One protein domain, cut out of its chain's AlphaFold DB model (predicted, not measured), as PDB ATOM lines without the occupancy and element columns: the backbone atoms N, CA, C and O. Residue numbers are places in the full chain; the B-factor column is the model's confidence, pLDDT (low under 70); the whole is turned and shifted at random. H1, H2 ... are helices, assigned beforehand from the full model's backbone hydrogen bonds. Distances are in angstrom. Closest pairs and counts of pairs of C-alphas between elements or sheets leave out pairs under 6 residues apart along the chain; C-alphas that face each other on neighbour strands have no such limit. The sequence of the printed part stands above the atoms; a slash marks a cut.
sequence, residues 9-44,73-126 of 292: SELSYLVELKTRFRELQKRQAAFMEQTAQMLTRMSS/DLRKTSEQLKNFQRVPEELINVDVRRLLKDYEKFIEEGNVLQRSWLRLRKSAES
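AT A GLANCE: This is residues 9 to 44 and 73 to 126 of the 292 residues of the protein "uncharacterized protein LOC4817961 isoform X3" of Drosophila pseudoobscura pseudoobscura (UniProt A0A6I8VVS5). Two long helices, H1 and H3, run side by side in opposite ways as a slim rod, in touch along only part of their lengths, and a short third helix, H2, sticks out past one end with residues 83 to 87 that follow it. H2 has no other helix near it. The printed part has 90 residues with three named helices, in the order H1, H2, H3, and no named strand; its class is all helix. The whole is extended, with a radius of gyration of the C-alphas of 21.0 A and spans of 67 by 23 by 18 A.

IN THESE COORDINATES: Find C-alpha 9 at (-7.317, 121.599, 59.736), where H1 begins; from there residues 9 to 44 run 52.3 A to C-alpha 44 at (19.286, 125.226, 14.843). H1 is the longest helix, with 36 residues. Next in the printed part look at Asp 73, where H2 begins; it holds residues 73 to 82. Residues 83 to 95 follow with no named element. Then find Val 96, where H3 begins; residues 96 to 126 run 45.3 A to C-alpha 126 at (-12.571, 106.274, 57.876).

HOW THE PARTS SIT: Start with H1 and look across to H3: the two touch, with 9 pairs of C-alphas within 8 A. Their closest C-alphas are those of Phe 21 and Leu 113, 7.1 A apart. H1 touches H3 with residues 17 to 28 alone, and H3 touches H1 with residues 106 to 117 alone. Their lines stand at a shallow tilt of 23 degrees, and they run opposite ways. Their centres are 13.1 A apart. Now turn to H2, which is apart from H1 and apart from H3. Residues 73 to 87, of which 73 to 82 belong to H2, stand free, with no C-alpha 8 or more places away along the chain within 10 A. In the backbones of H1, H2 and H3 every O i to N i+4 pair is within hydrogen-bond range.

THE WHOLE: Look for the two C-alphas farthest apart, those of Lys 76 and Ser 126, at 67.3 A. Without residues 73 to 87 the body has 75 residues and spans 57 by 18 by 15 A. Residues 45 to 72 are cut out and not printed; across this cut C-alpha 44 and C-alpha 73 are 19.5 A apart. The link from H1 to H2 lies across the cut, and the link from H2 to H3, 13 residues, is long. Read the B-factor column for the model's confidence: the mean pLDDT of the printed part is 83.5, and it is under 70 at residues 42 to 44, residues 80 to 94 and residue 126.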
ATOM      1  N   SER A   9      -8.688 122.053  60.004       78.25
ATOM      2  CA  SER A   9      -7.317 121.599  59.736       78.25
ATOM      3  C   SER A   9      -7.179 120.735  58.474       78.25
ATOM      4  O   SER A   9      -6.199 120.870  57.744       78.25
ATOM      5  N   GLU A  10      -8.159 119.883  58.168       83.38
ATOM      6  CA  GLU A  10      -8.160 119.012  56.984       83.38
ATOM      7  C   GLU A  10      -8.380 119.814  55.701       83.38
ATOM      8  O   GLU A  10      -7.749 119.547  54.678       83.38
ATOM      9  N   LEU A  11      -9.239 120.836  55.765       85.94
ATOM     10  CA  LEU A  11      -9.450 121.767  54.657       85.94
ATOM     11  C   LEU A  11      -8.179 122.569  54.362       85.94
ATOM     12  O   LEU A  11      -7.779 122.663  53.201       85.94
ATOM     13  N   SER A  12      -7.505 123.076  55.400       88.38
ATOM     14  CA  SER A  12      -6.219 123.767  55.253       88.38
ATOM     15  C   SER A  12      -5.152 122.862  54.626       88.38
ATOM     16  O   SER A  12      -4.474 123.264  53.681       88.38
ATOM     17  N   TYR A  13      -5.038 121.614  55.091       92.62
ATOM     18  CA  TYR A  13      -4.083 120.645  54.546       92.62
ATOM     19  C   TYR A  13      -4.382 120.275  53.086       92.62
ATOM     20  O   TYR A  13      -3.478 120.149  52.260       92.62
ATOM     21  N   LEU A  14      -5.661 120.158  52.724       91.81
ATOM     22  CA  LEU A  14      -6.078 119.904  51.347       91.81
ATOM     23  C   LEU A  14      -5.725 121.069  50.410       91.81
ATOM     24  O   LEU A  14      -5.307 120.838  49.274       91.81
ATOM     25  N   VAL A  15      -5.875 122.313  50.875       93.69
ATOM     26  CA  VAL A  15      -5.456 123.512  50.130       93.69
ATOM     27  C   VAL A  15      -3.940 123.526  49.939       93.69
ATOM     28  O   VAL A  15      -3.470 123.751  48.820       93.69
ATOM     29  N   GLU A  16      -3.171 123.224  50.987       94.94
ATOM     30  CA  GLU A  16      -1.714 123.121  50.898       94.94
ATOM     31  C   GLU A  16      -1.297 122.060  49.873       94.94
ATOM     32  O   GLU A  16      -0.492 122.325  48.980       94.94
ATOM     33  N   LEU A  17      -1.898 120.872  49.934       94.19
ATOM     34  CA  LEU A  17      -1.558 119.766  49.049       94.19
ATOM     35  C   LEU A  17      -1.894 120.076  47.583       94.19
ATOM     36  O   LEU A  17      -1.068 119.844  46.701       94.19
ATOM     37  N   LYS A  18      -3.058 120.683  47.316       94.12
ATOM     38  CA  LYS A  18      -3.418 121.192  45.978       94.12
ATOM     39  C   LYS A  18      -2.416 122.226  45.470       94.12
ATOM     40  O   LYS A  18      -2.078 122.230  44.285       94.12
ATOM     41  N   THR A  19      -1.945 123.094  46.358       96.19
ATOM     42  CA  THR A  19      -0.953 124.119  46.023       96.19
ATOM     43  C   THR A  19       0.377 123.472  45.650       96.19
ATOM     44  O   THR A  19       0.901 123.761  44.575       96.19
ATOM     45  N   ARG A  20       0.865 122.518  46.454       96.06
ATOM     46  CA  ARG A  20       2.102 121.775  46.169       96.06
ATOM     47  C   ARG A  20       2.019 120.974  44.868       96.06
ATOM     48  O   ARG A  20       2.990 120.949  44.122       96.06
ATOM     49  N   PHE A  21       0.870 120.370  44.552       96.19
ATOM     50  CA  PHE A  21       0.667 119.684  43.268       96.19
ATOM     51  C   PHE A  21       0.795 120.638  42.082       96.19
ATOM     52  O   PHE A  21       1.518 120.354  41.130       96.19
ATOM     53  N   ARG A  22       0.121 121.791  42.152       95.44
ATOM     54  CA  ARG A  22       0.208 122.819  41.109       95.44
ATOM     55  C   ARG A  22       1.637 123.337  40.964       95.44
ATOM     56  O   ARG A  22       2.092 123.573  39.851       95.44
ATOM     57  N   GLU A  23       2.332 123.540  42.074       97.44
ATOM     58  CA  GLU A  23       3.713 124.012  42.069       97.44
ATOM     59  C   GLU A  23       4.665 122.982  41.454       97.44
ATOM     60  O   GLU A  23       5.470 123.337  40.596       97.44
ATOM     61  N   LEU A  24       4.527 121.705  41.819       95.44
ATOM     62  CA  LEU A  24       5.294 120.617  41.222       95.44
ATOM     63  C   LEU A  24       5.075 120.556  39.707       95.44
ATOM     64  O   LEU A  24       6.046 120.511  38.956       95.44
ATOM     65  N   GLN A  25       3.823 120.639  39.253       93.62
ATOM     66  CA  GLN A  25       3.500 120.674  37.825       93.62
ATOM     67  C   GLN A  25       4.115 121.886  37.119       93.62
ATOM     68  O   GLN A  25       4.682 121.740  36.040       93.62
ATOM     69  N   LYS A  26       4.057 123.079  37.726       95.69
ATOM     70  CA  LYS A  26       4.705 124.280  37.175       95.69
ATOM     71  C   LYS A  26       6.217 124.101  37.056       95.69
ATOM     72  O   LYS A  26       6.786 124.467  36.033       95.69
ATOM     73  N   ARG A  27       6.862 123.532  38.079       95.38
ATOM     74  CA  ARG A  27       8.309 123.270  38.076       95.38
ATOM     75  C   ARG A  27       8.689 122.240  37.012       95.38
ATOM     76  O   ARG A  27       9.634 122.478  36.270       95.38
ATOM     77  N   GLN A  28       7.919 121.158  36.883       92.81
ATOM     78  CA  GLN A  28       8.096 120.169  35.814       92.81
ATOM     79  C   GLN A  28       7.935 120.804  34.427       92.81
ATOM     80  O   GLN A  28       8.787 120.605  33.567       92.81
ATOM     81  N   ALA A  29       6.889 121.608  34.217       91.50
ATOM     82  CA  ALA A  29       6.643 122.280  32.943       91.50
ATOM     83  C   ALA A  29       7.779 123.244  32.573       91.50
ATOM     84  O   ALA A  29       8.314 123.153  31.472       91.50
ATOM     85  N   ALA A  30       8.199 124.104  33.506       94.56
ATOM     86  CA  ALA A  30       9.301 125.041  33.288       94.56
ATOM     87  C   ALA A  30      10.612 124.314  32.958       94.56
ATOM     88  O   ALA A  30      11.364 124.727  32.080       94.56
ATOM     89  N   PHE A  31      10.875 123.199  33.634       94.75
ATOM     90  CA  PHE A  31      12.062 122.394  33.387       94.75
ATOM     91  C   PHE A  31      12.037 121.695  32.019       94.75
ATOM     92  O   PHE A  31      13.041 121.702  31.301       94.75
ATOM     93  N   MET A  32      10.890 121.137  31.619       91.19
ATOM     94  CA  MET A  32      10.728 120.563  30.280       91.19
ATOM     95  C   MET A  32      10.853 121.632  29.193       91.19
ATOM     96  O   MET A  32      11.502 121.389  28.180       91.19
ATOM     97  N   GLU A  33      10.303 122.824  29.419       94.62
ATOM     98  CA  GLU A  33      10.432 123.956  28.502       94.62
ATOM     99  C   GLU A  33      11.896 124.383  28.343       94.62
ATOM    100  O   GLU A  33      12.383 124.507  27.220       94.62
ATOM    101  N   GLN A  34      12.634 124.529  29.444       90.12
ATOM    102  CA  GLN A  34      14.065 124.836  29.403       90.12
ATOM    103  C   GLN A  34      14.862 123.761  28.656       90.12
ATOM    104  O   GLN A  34      15.723 124.082  27.833       90.12
ATOM    105  N   THR A  35      14.548 122.486  28.895       87.50
ATOM    106  CA  THR A  35      15.193 121.363  28.199       87.50
ATOM    107  C   THR A  35      14.875 121.391  26.701       87.50
ATOM    108  O   THR A  35      15.774 121.235  25.877       87.50
ATOM    109  N   ALA A  36      13.624 121.658  26.322       86.75
ATOM    110  CA  ALA A  36      13.207 121.765  24.928       86.75
ATOM    111  C   ALA A  36      13.867 122.955  24.214       86.75
ATOM    112  O   ALA A  36      14.344 122.807  23.088       86.75
ATOM    113  N   GLN A  37      13.959 124.117  24.868       89.69
ATOM    114  CA  GLN A  37      14.668 125.284  24.334       89.69
ATOM    115  C   GLN A  37      16.149 124.974  24.094       89.69
ATOM    116  O   GLN A  37      16.704 125.366  23.068       89.69
ATOM    117  N   MET A  38      16.780 124.234  25.008       83.75
ATOM    118  CA  MET A  38      18.164 123.796  24.857       83.75
ATOM    119  C   MET A  38      18.343 122.874  23.648       83.75
ATOM    120  O   MET A  38      19.181 123.148  22.797       83.75
ATOM    121  N   LEU A  39      17.499 121.848  23.516       83.44
ATOM    122  CA  LEU A  39      17.522 120.937  22.365       83.44
ATOM    123  C   LEU A  39      17.224 121.657  21.039       83.44
ATOM    124  O   LEU A  39      17.815 121.341  20.008       83.44
ATOM    125  N   THR A  40      16.340 122.656  21.060       84.31
ATOM    126  CA  THR A  40      16.010 123.459  19.874       84.31
ATOM    127  C   THR A  40      17.207 124.295  19.424       84.31
ATOM    128  O   THR A  40      17.513 124.312  18.231       84.31
ATOM    129  N   ARG A  41      17.933 124.929  20.359       81.38
ATOM    130  CA  ARG A  41      19.176 125.656  20.043       81.38
ATOM    131  C   ARG A  41      20.194 124.745  19.356       81.38
ATOM    132  O   ARG A  41      20.668 125.119  18.287       81.38
ATOM    133  N   MET A  42      20.371 123.523  19.863       65.81
ATOM    134  CA  MET A  42      21.258 122.515  19.266       65.81
ATOM    135  C   MET A  42      20.852 122.133  17.838       65.81
ATOM    136  O   MET A  42      21.697 121.954  16.963       65.81
ATOM    137  N   SER A  43      19.548 121.995  17.579       68.00
ATOM    138  CA  SER A  43      19.056 121.657  16.237       68.00
ATOM    139  C   SER A  43      19.261 122.793  15.232       68.00
ATOM    140  O   SER A  43      19.526 122.542  14.057       68.00
ATOM    141  N   SER A  44      19.192 124.043  15.696       62.03
ATOM    142  CA  SER A  44      19.286 125.226  14.843       62.03
ATOM    143  C   SER A  44      20.731 125.597  14.496       62.03
ATOM    144  O   SER A  44      20.961 126.195  13.448       62.03
ATOM    145  N   ASP A  73      23.373 110.413   0.675       88.19
ATOM    146  CA  ASP A  73      23.131 111.582   1.520       88.19
ATOM    147  C   ASP A  73      23.216 111.196   3.008       88.19
ATOM    148  O   ASP A  73      23.909 111.853   3.785       88.19
ATOM    149  N   LEU A  74      22.617 110.065   3.398       84.81
ATOM    150  CA  LEU A  74      22.686 109.553   4.766       84.81
ATOM    151  C   LEU A  74      24.125 109.203   5.173       84.81
ATOM    152  O   LEU A  74      24.559 109.553   6.269       84.81
ATOM    153  N   ARG A  75      24.905 108.586   4.276       82.38
ATOM    154  CA  ARG A  75      26.322 108.285   4.519       82.38
ATOM    155  C   ARG A  75      27.127 109.569   4.730       82.38
ATOM    156  O   ARG A  75      27.894 109.645   5.681       82.38
ATOM    157  N   LYS A  76      26.899 110.605   3.918       79.31
ATOM    158  CA  LYS A  76      27.545 111.919   4.083       79.31
ATOM    159  C   LYS A  76      27.176 112.586   5.407       79.31
ATOM    160  O   LYS A  76      28.070 113.061   6.097       79.31
ATOM    161  N   THR A  77      25.899 112.570   5.798       73.75
ATOM    162  CA  THR A  77      25.472 113.106   7.107       73.75
ATOM    163  C   THR A  77      26.058 112.315   8.279       73.75
ATOM    164  O   THR A  77      26.464 112.902   9.276       73.75
ATOM    165  N   SER A  78      26.197 110.991   8.149       73.88
ATOM    166  CA  SER A  78      26.840 110.146   9.160       73.88
ATOM    167  C   SER A  78      28.343 110.406   9.279       73.88
ATOM    168  O   SER A  78      28.873 110.345  10.385       73.88
ATOM    169  N   GLU A  79      29.042 110.672   8.175       73.19
ATOM    170  CA  GLU A  79      30.466 111.031   8.201       73.19
ATOM    171  C   GLU A  79      30.678 112.450   8.752       73.19
ATOM    172  O   GLU A  79      31.605 112.680   9.525       73.19
ATOM    173  N   GLN A  80      29.768 113.389   8.468       67.00
ATOM    174  CA  GLN A  80      29.724 114.670   9.184       67.00
ATOM    175  C   GLN A  80      29.515 114.462  10.688       67.00
ATOM    176  O   GLN A  80      30.166 115.136  11.482       67.00
ATOM    177  N   LEU A  81      28.695 113.476  11.077       62.19
ATOM    178  CA  LEU A  81      28.468 113.148  12.480       62.19
ATOM    179  C   LEU A  81      29.722 112.578  13.171       62.19
ATOM    180  O   LEU A  81      30.010 112.924  14.314       62.19
ATOM    181  N   LYS A  82      30.497 111.733  12.476       61.62
ATOM    182  CA  LYS A  82      31.780 111.196  12.976       61.62
ATOM    183  C   LYS A  82      32.863 112.266  13.105       61.62
ATOM    184  O   LYS A  82      33.712 112.160  13.985       61.62
ATOM    185  N   ASN A  83      32.816 113.301  12.267       59.66
ATOM    186  CA  ASN A  83      33.734 114.438  12.331       59.66
ATOM    187  C   ASN A  83      33.424 115.412  13.483       59.66
ATOM    188  O   ASN A  83      34.232 116.302  13.751       59.66
ATOM    189  N   PHE A  84      32.332 115.219  14.235       54.72
ATOM    190  CA  PHE A  84      32.166 115.850  15.548       54.72
ATOM    191  C   PHE A  84      33.027 115.135  16.601       54.72
ATOM    192  O   PHE A  84      32.541 114.638  17.611       54.72
ATOM    193  N   GLN A  85      34.351 115.156  16.423       51.56
ATOM    194  CA  GLN A  85      35.312 114.871  17.498       51.56
ATOM    195  C   GLN A  85      35.453 116.064  18.464       51.56
ATOM    196  O   GLN A  85      36.450 116.235  19.161       51.56
ATOM    197  N   ARG A  86      34.438 116.925  18.497       53.44
ATOM    198  CA  ARG A  86      34.303 118.035  19.420       53.44
ATOM    199  C   ARG A  86      32.896 117.934  19.968       53.44
ATOM    200  O   ARG A  86      31.933 118.059  19.215       53.44
ATOM    201  N   VAL A  87      32.807 117.640  21.266       55.56
ATOM    202  CA  VAL A  87      31.567 117.782  22.035       55.56
ATOM    203  C   VAL A  87      30.957 119.121  21.611       55.56
ATOM    204  O   VAL A  87      31.680 120.120  21.692       55.56
ATOM    205  N   PRO A  88      29.711 119.150  21.092       58.62
ATOM    206  CA  PRO A  88      29.039 120.394  20.741       58.62
ATOM    207  C   PRO A  88      29.264 121.390  21.874       58.62
ATOM    208  O   PRO A  88      29.041 121.033  23.029       58.62
ATOM    209  N   GLU A  89      29.756 122.597  21.587       58.75
ATOM    210  CA  GLU A  89      30.111 123.566  22.641       58.75
ATOM    211  C   GLU A  89      28.916 123.876  23.561       58.75
ATOM    212  O   GLU A  89      29.073 124.230  24.725       58.75
ATOM    213  N   GLU A  90      27.709 123.616  23.067       59.25
ATOM    214  CA  GLU A  90      26.449 123.679  23.793       59.25
ATOM    215  C   GLU A  90      26.279 122.575  24.853       59.25
ATOM    216  O   GLU A  90      25.680 122.842  25.888       59.25
ATOM    217  N   LEU A  91      26.842 121.373  24.662       58.41
ATOM    218  CA  LEU A  91      26.849 120.278  25.650       58.41
ATOM    219  C   LEU A  91      27.948 120.426  26.707       58.41
ATOM    220  O   LEU A  91      27.857 119.798  27.759       58.41
ATOM    221  N   ILE A  92      28.954 121.276  26.474       60.97
ATOM    222  CA  ILE A  92      30.024 121.544  27.453       60.97
ATOM    223  C   ILE A  92      29.446 122.136  28.750       60.97
ATOM    224  O   ILE A  92      29.988 121.910  29.830       60.97
ATOM    225  N   ASN A  93      28.301 122.818  28.658       62.75
ATOM    226  CA  ASN A  93      27.633 123.455  29.793       62.75
ATOM    227  C   ASN A  93      26.400 122.679  30.298       62.75
ATOM    228  O   ASN A  93      25.774 123.084  31.285       62.75
ATOM    229  N   VAL A  94      26.037 121.570  29.642       69.62
ATOM    230  CA  VAL A  94      24.899 120.728  30.034       69.62
ATOM    231  C   VAL A  94      25.393 119.584  30.891       69.62
ATOM    232  O   VAL A  94      25.864 118.557  30.407       69.62
ATOM    233  N   ASP A  95      25.226 119.742  32.197       79.75
ATOM    234  CA  ASP A  95      25.447 118.646  33.126       79.75
ATOM    235  C   ASP A  95      24.265 117.663  33.056       79.75
ATOM    236  O   ASP A  95      23.255 117.804  33.749       79.75
ATOM    237  N   VAL A  96      24.384 116.659  32.181       83.50
ATOM    238  CA  VAL A  96      23.385 115.589  32.007       83.50
ATOM    239  C   VAL A  96      23.124 114.849  33.323       83.50
ATOM    240  O   VAL A  96      21.994 114.434  33.583       83.50
ATOM    241  N   ARG A  97      24.137 114.715  34.192       83.88
ATOM    242  CA  ARG A  97      23.969 114.071  35.503       83.88
ATOM    243  C   ARG A  97      23.090 114.919  36.412       83.88
ATOM    244  O   ARG A  97      22.225 114.372  37.093       83.88
ATOM    245  N   ARG A  98      23.269 116.242  36.388       88.00
ATOM    246  CA  ARG A  98      22.387 117.183  37.091       88.00
ATOM    247  C   ARG A  98      20.953 117.099  36.569       88.00
ATOM    248  O   ARG A  98      20.039 116.968  37.370       88.00
ATOM    249  N   LEU A  99      20.765 117.088  35.249       88.44
ATOM    250  CA  LEU A  99      19.438 117.004  34.628       88.44
ATOM    251  C   LEU A  99      18.672 115.746  35.068       88.44
ATOM    252  O   LEU A  99      17.514 115.826  35.467       88.44
ATOM    253  N   LEU A 100      19.327 114.585  35.023       90.44
ATOM    254  CA  LEU A 100      18.724 113.321  35.452       90.44
ATOM    255  C   LEU A 100      18.384 113.327  36.945       90.44
ATOM    256  O   LEU A 100      17.310 112.868  37.325       90.44
ATOM    257  N   LYS A 101      19.257 113.907  37.774       92.25
ATOM    258  CA  LYS A 101      19.012 114.073  39.210       92.25
ATOM    259  C   LYS A 101      17.796 114.963  39.493       92.25
ATOM    260  O   LYS A 101      17.016 114.669  40.396       92.25
ATOM    261  N   ASP A 102      17.608 116.027  38.717       91.44
ATOM    262  CA  ASP A 102      16.450 116.914  38.856       91.44
ATOM    263  C   ASP A 102      15.140 116.203  38.454       91.44
ATOM    264  O   ASP A 102      14.130 116.339  39.149       91.44
ATOM    265  N   TYR A 103      15.159 115.370  37.402       92.06
ATOM    266  CA  TYR A 103      14.023 114.504  37.047       92.06
ATOM    267  C   TYR A 103      13.689 113.493  38.153       92.06
ATOM    268  O   TYR A 103      12.521 113.355  38.520       92.06
ATOM    269  N   GLU A 104      14.696 112.810  38.700       94.12
ATOM    270  CA  GLU A 104      14.532 111.852  39.801       94.12
ATOM    271  C   GLU A 104      13.872 112.515  41.019       94.12
ATOM    272  O   GLU A 104      12.865 112.023  41.534       94.12
ATOM    273  N   LYS A 105      14.339 113.713  41.391       95.19
ATOM    274  CA  LYS A 105      13.754 114.512  42.473       95.19
ATOM    275  C   LYS A 105      12.280 114.852  42.233       95.19
ATOM    276  O   LYS A 105      11.475 114.792  43.163       95.19
ATOM    277  N   PHE A 106      11.888 115.200  41.006       93.50
ATOM    278  CA  PHE A 106      10.478 115.469  40.702       93.50
ATOM    279  C   PHE A 106       9.593 114.225  40.828       93.50
ATOM    280  O   PHE A 106       8.444 114.341  41.260       93.50
ATOM    281  N   ILE A 107      10.112 113.048  40.470       92.75
ATOM    282  CA  ILE A 107       9.397 111.775  40.624       92.75
ATOM    283  C   ILE A 107       9.188 111.474  42.112       92.75
ATOM    284  O   ILE A 107       8.076 111.140  42.528       92.75
ATOM    285  N   GLU A 108      10.224 111.643  42.933       96.50
ATOM    286  CA  GLU A 108      10.136 111.469  44.385       96.50
ATOM    287  C   GLU A 108       9.116 112.418  45.023       96.50
ATOM    288  O   GLU A 108       8.243 111.974  45.773       96.50
ATOM    289  N   GLU A 109       9.173 113.712  44.691       94.56
ATOM    290  CA  GLU A 109       8.211 114.701  45.185       94.56
ATOM    291  C   GLU A 109       6.775 114.339  44.792       94.56
ATOM    292  O   GLU A 109       5.876 114.370  45.636       94.56
ATOM    293  N   GLY A 110       6.556 113.933  43.537       94.50
ATOM    294  CA  GLY A 110       5.253 113.471  43.060       94.50
ATOM    295  C   GLY A 110       4.732 112.277  43.859       94.50
ATOM    296  O   GLY A 110       3.589 112.288  44.320       94.50
ATOM    297  N   ASN A 111       5.592 111.290  44.114       95.50
ATOM    298  CA  ASN A 111       5.253 110.112  44.910       95.50
ATOM    299  C   ASN A 111       4.881 110.475  46.355       95.50
ATOM    300  O   ASN A 111       3.917 109.937  46.907       95.50
ATOM    301  N   VAL A 112       5.617 111.397  46.982       96.31
ATOM    302  CA  VAL A 112       5.320 111.877  48.341       96.31
ATOM    303  C   VAL A 112       3.965 112.580  48.385       96.31
ATOM    304  O   VAL A 112       3.152 112.295  49.272       96.31
ATOM    305  N   LEU A 113       3.688 113.458  47.421       94.50
ATOM    306  CA  LEU A 113       2.407 114.158  47.318       94.50
ATOM    307  C   LEU A 113       1.245 113.184  47.083       94.50
ATOM    308  O   LEU A 113       0.213 113.287  47.748       94.50
ATOM    309  N   GLN A 114       1.416 112.196  46.204       94.06
ATOM    310  CA  GLN A 114       0.398 111.183  45.924       94.06
ATOM    311  C   GLN A 114       0.105 110.305  47.149       94.06
ATOM    312  O   GLN A 114      -1.059 110.056  47.470       94.06
ATOM    313  N   ARG A 115       1.138 109.871  47.884       93.88
ATOM    314  CA  ARG A 115       0.977 109.118  49.142       93.88
ATOM    315  C   ARG A 115       0.264 109.945  50.209       93.88
ATOM    316  O   ARG A 115      -0.593 109.423  50.921       93.88
ATOM    317  N   SER A 116       0.598 111.230  50.300       92.25
ATOM    318  CA  SER A 116      -0.035 112.175  51.222       92.25
ATOM    319  C   SER A 116      -1.517 112.372  50.893       92.25
ATOM    320  O   SER A 116      -2.363 112.289  51.782       92.25
ATOM    321  N   TRP A 117      -1.849 112.519  49.607       92.06
ATOM    322  CA  TRP A 117      -3.230 112.584  49.122       92.06
ATOM    323  C   TRP A 117      -4.020 111.317  49.447       92.06
ATOM    324  O   TRP A 117      -5.131 111.393  49.967       92.06
ATOM    325  N   LEU A 118      -3.432 110.146  49.195       93.00
ATOM    326  CA  LEU A 118      -4.079 108.869  49.479       93.00
ATOM    327  C   LEU A 118      -4.355 108.694  50.976       93.00
ATOM    328  O   LEU A 118      -5.423 108.217  51.348       93.00
ATOM    329  N   ARG A 119      -3.412 109.094  51.838       90.31
ATOM    330  CA  ARG A 119      -3.603 109.053  53.291       90.31
ATOM    331  C   ARG A 119      -4.747 109.965  53.722       90.31
ATOM    332  O   ARG A 119      -5.612 109.516  54.461       90.31
ATOM    333  N   LEU A 120      -4.777 111.201  53.223       89.88
ATOM    334  CA  LEU A 120      -5.850 112.152  53.516       89.88
ATOM    335  C   LEU A 120      -7.220 111.609  53.103       89.88
ATOM    336  O   LEU A 120      -8.178 111.702  53.863       89.88
ATOM    337  N   ARG A 121      -7.300 111.005  51.914       87.94
ATOM    338  CA  ARG A 121      -8.526 110.389  51.409       87.94
ATOM    339  C   ARG A 121      -8.991 109.236  52.300       87.94
ATOM    340  O   ARG A 121     -10.146 109.228  52.705       87.94
ATOM    341  N   LYS A 122      -8.085 108.324  52.663       87.62
ATOM    342  CA  LYS A 122      -8.398 107.216  53.578       87.62
ATOM    343  C   LYS A 122      -8.869 107.711  54.945       87.62
ATOM    344  O   LYS A 122      -9.791 107.134  55.499       87.62
ATOM    345  N   SER A 123      -8.272 108.783  55.472       84.00
ATOM    346  CA  SER A 123      -8.705 109.392  56.736       84.00
ATOM    347  C   SER A 123     -10.094 110.031  56.648       84.00
ATOM    348  O   SER A 123     -10.845 109.967  57.616       84.00
ATOM    349  N   ALA A 124     -10.450 110.612  55.498       79.00
ATOM    350  CA  ALA A 124     -11.794 111.131  55.257       79.00
ATOM    351  C   ALA A 124     -12.835 110.006  55.112       79.00
ATOM    352  O   ALA A 124     -13.949 110.148  55.598       79.00
ATOM    353  N   GLU A 125     -12.466 108.882  54.489       76.31
ATOM    354  CA  GLU A 125     -13.325 107.696  54.350       76.31
ATOM    355  C   GLU A 125     -13.512 106.968  55.696       76.31
ATOM    356  O   GLU A 125     -14.621 106.567  56.024       76.31
ATOM    357  N   SER A 126     -12.470 106.874  56.533       68.38
ATOM    358  CA  SER A 126     -12.571 106.274  57.876       68.38
ATOM    359  C   SER A 126     -13.363 107.116  58.882       68.38
ATOM    360  O   SER A 126     -13.739 106.610  59.932       68.38
TER     361      SER A 126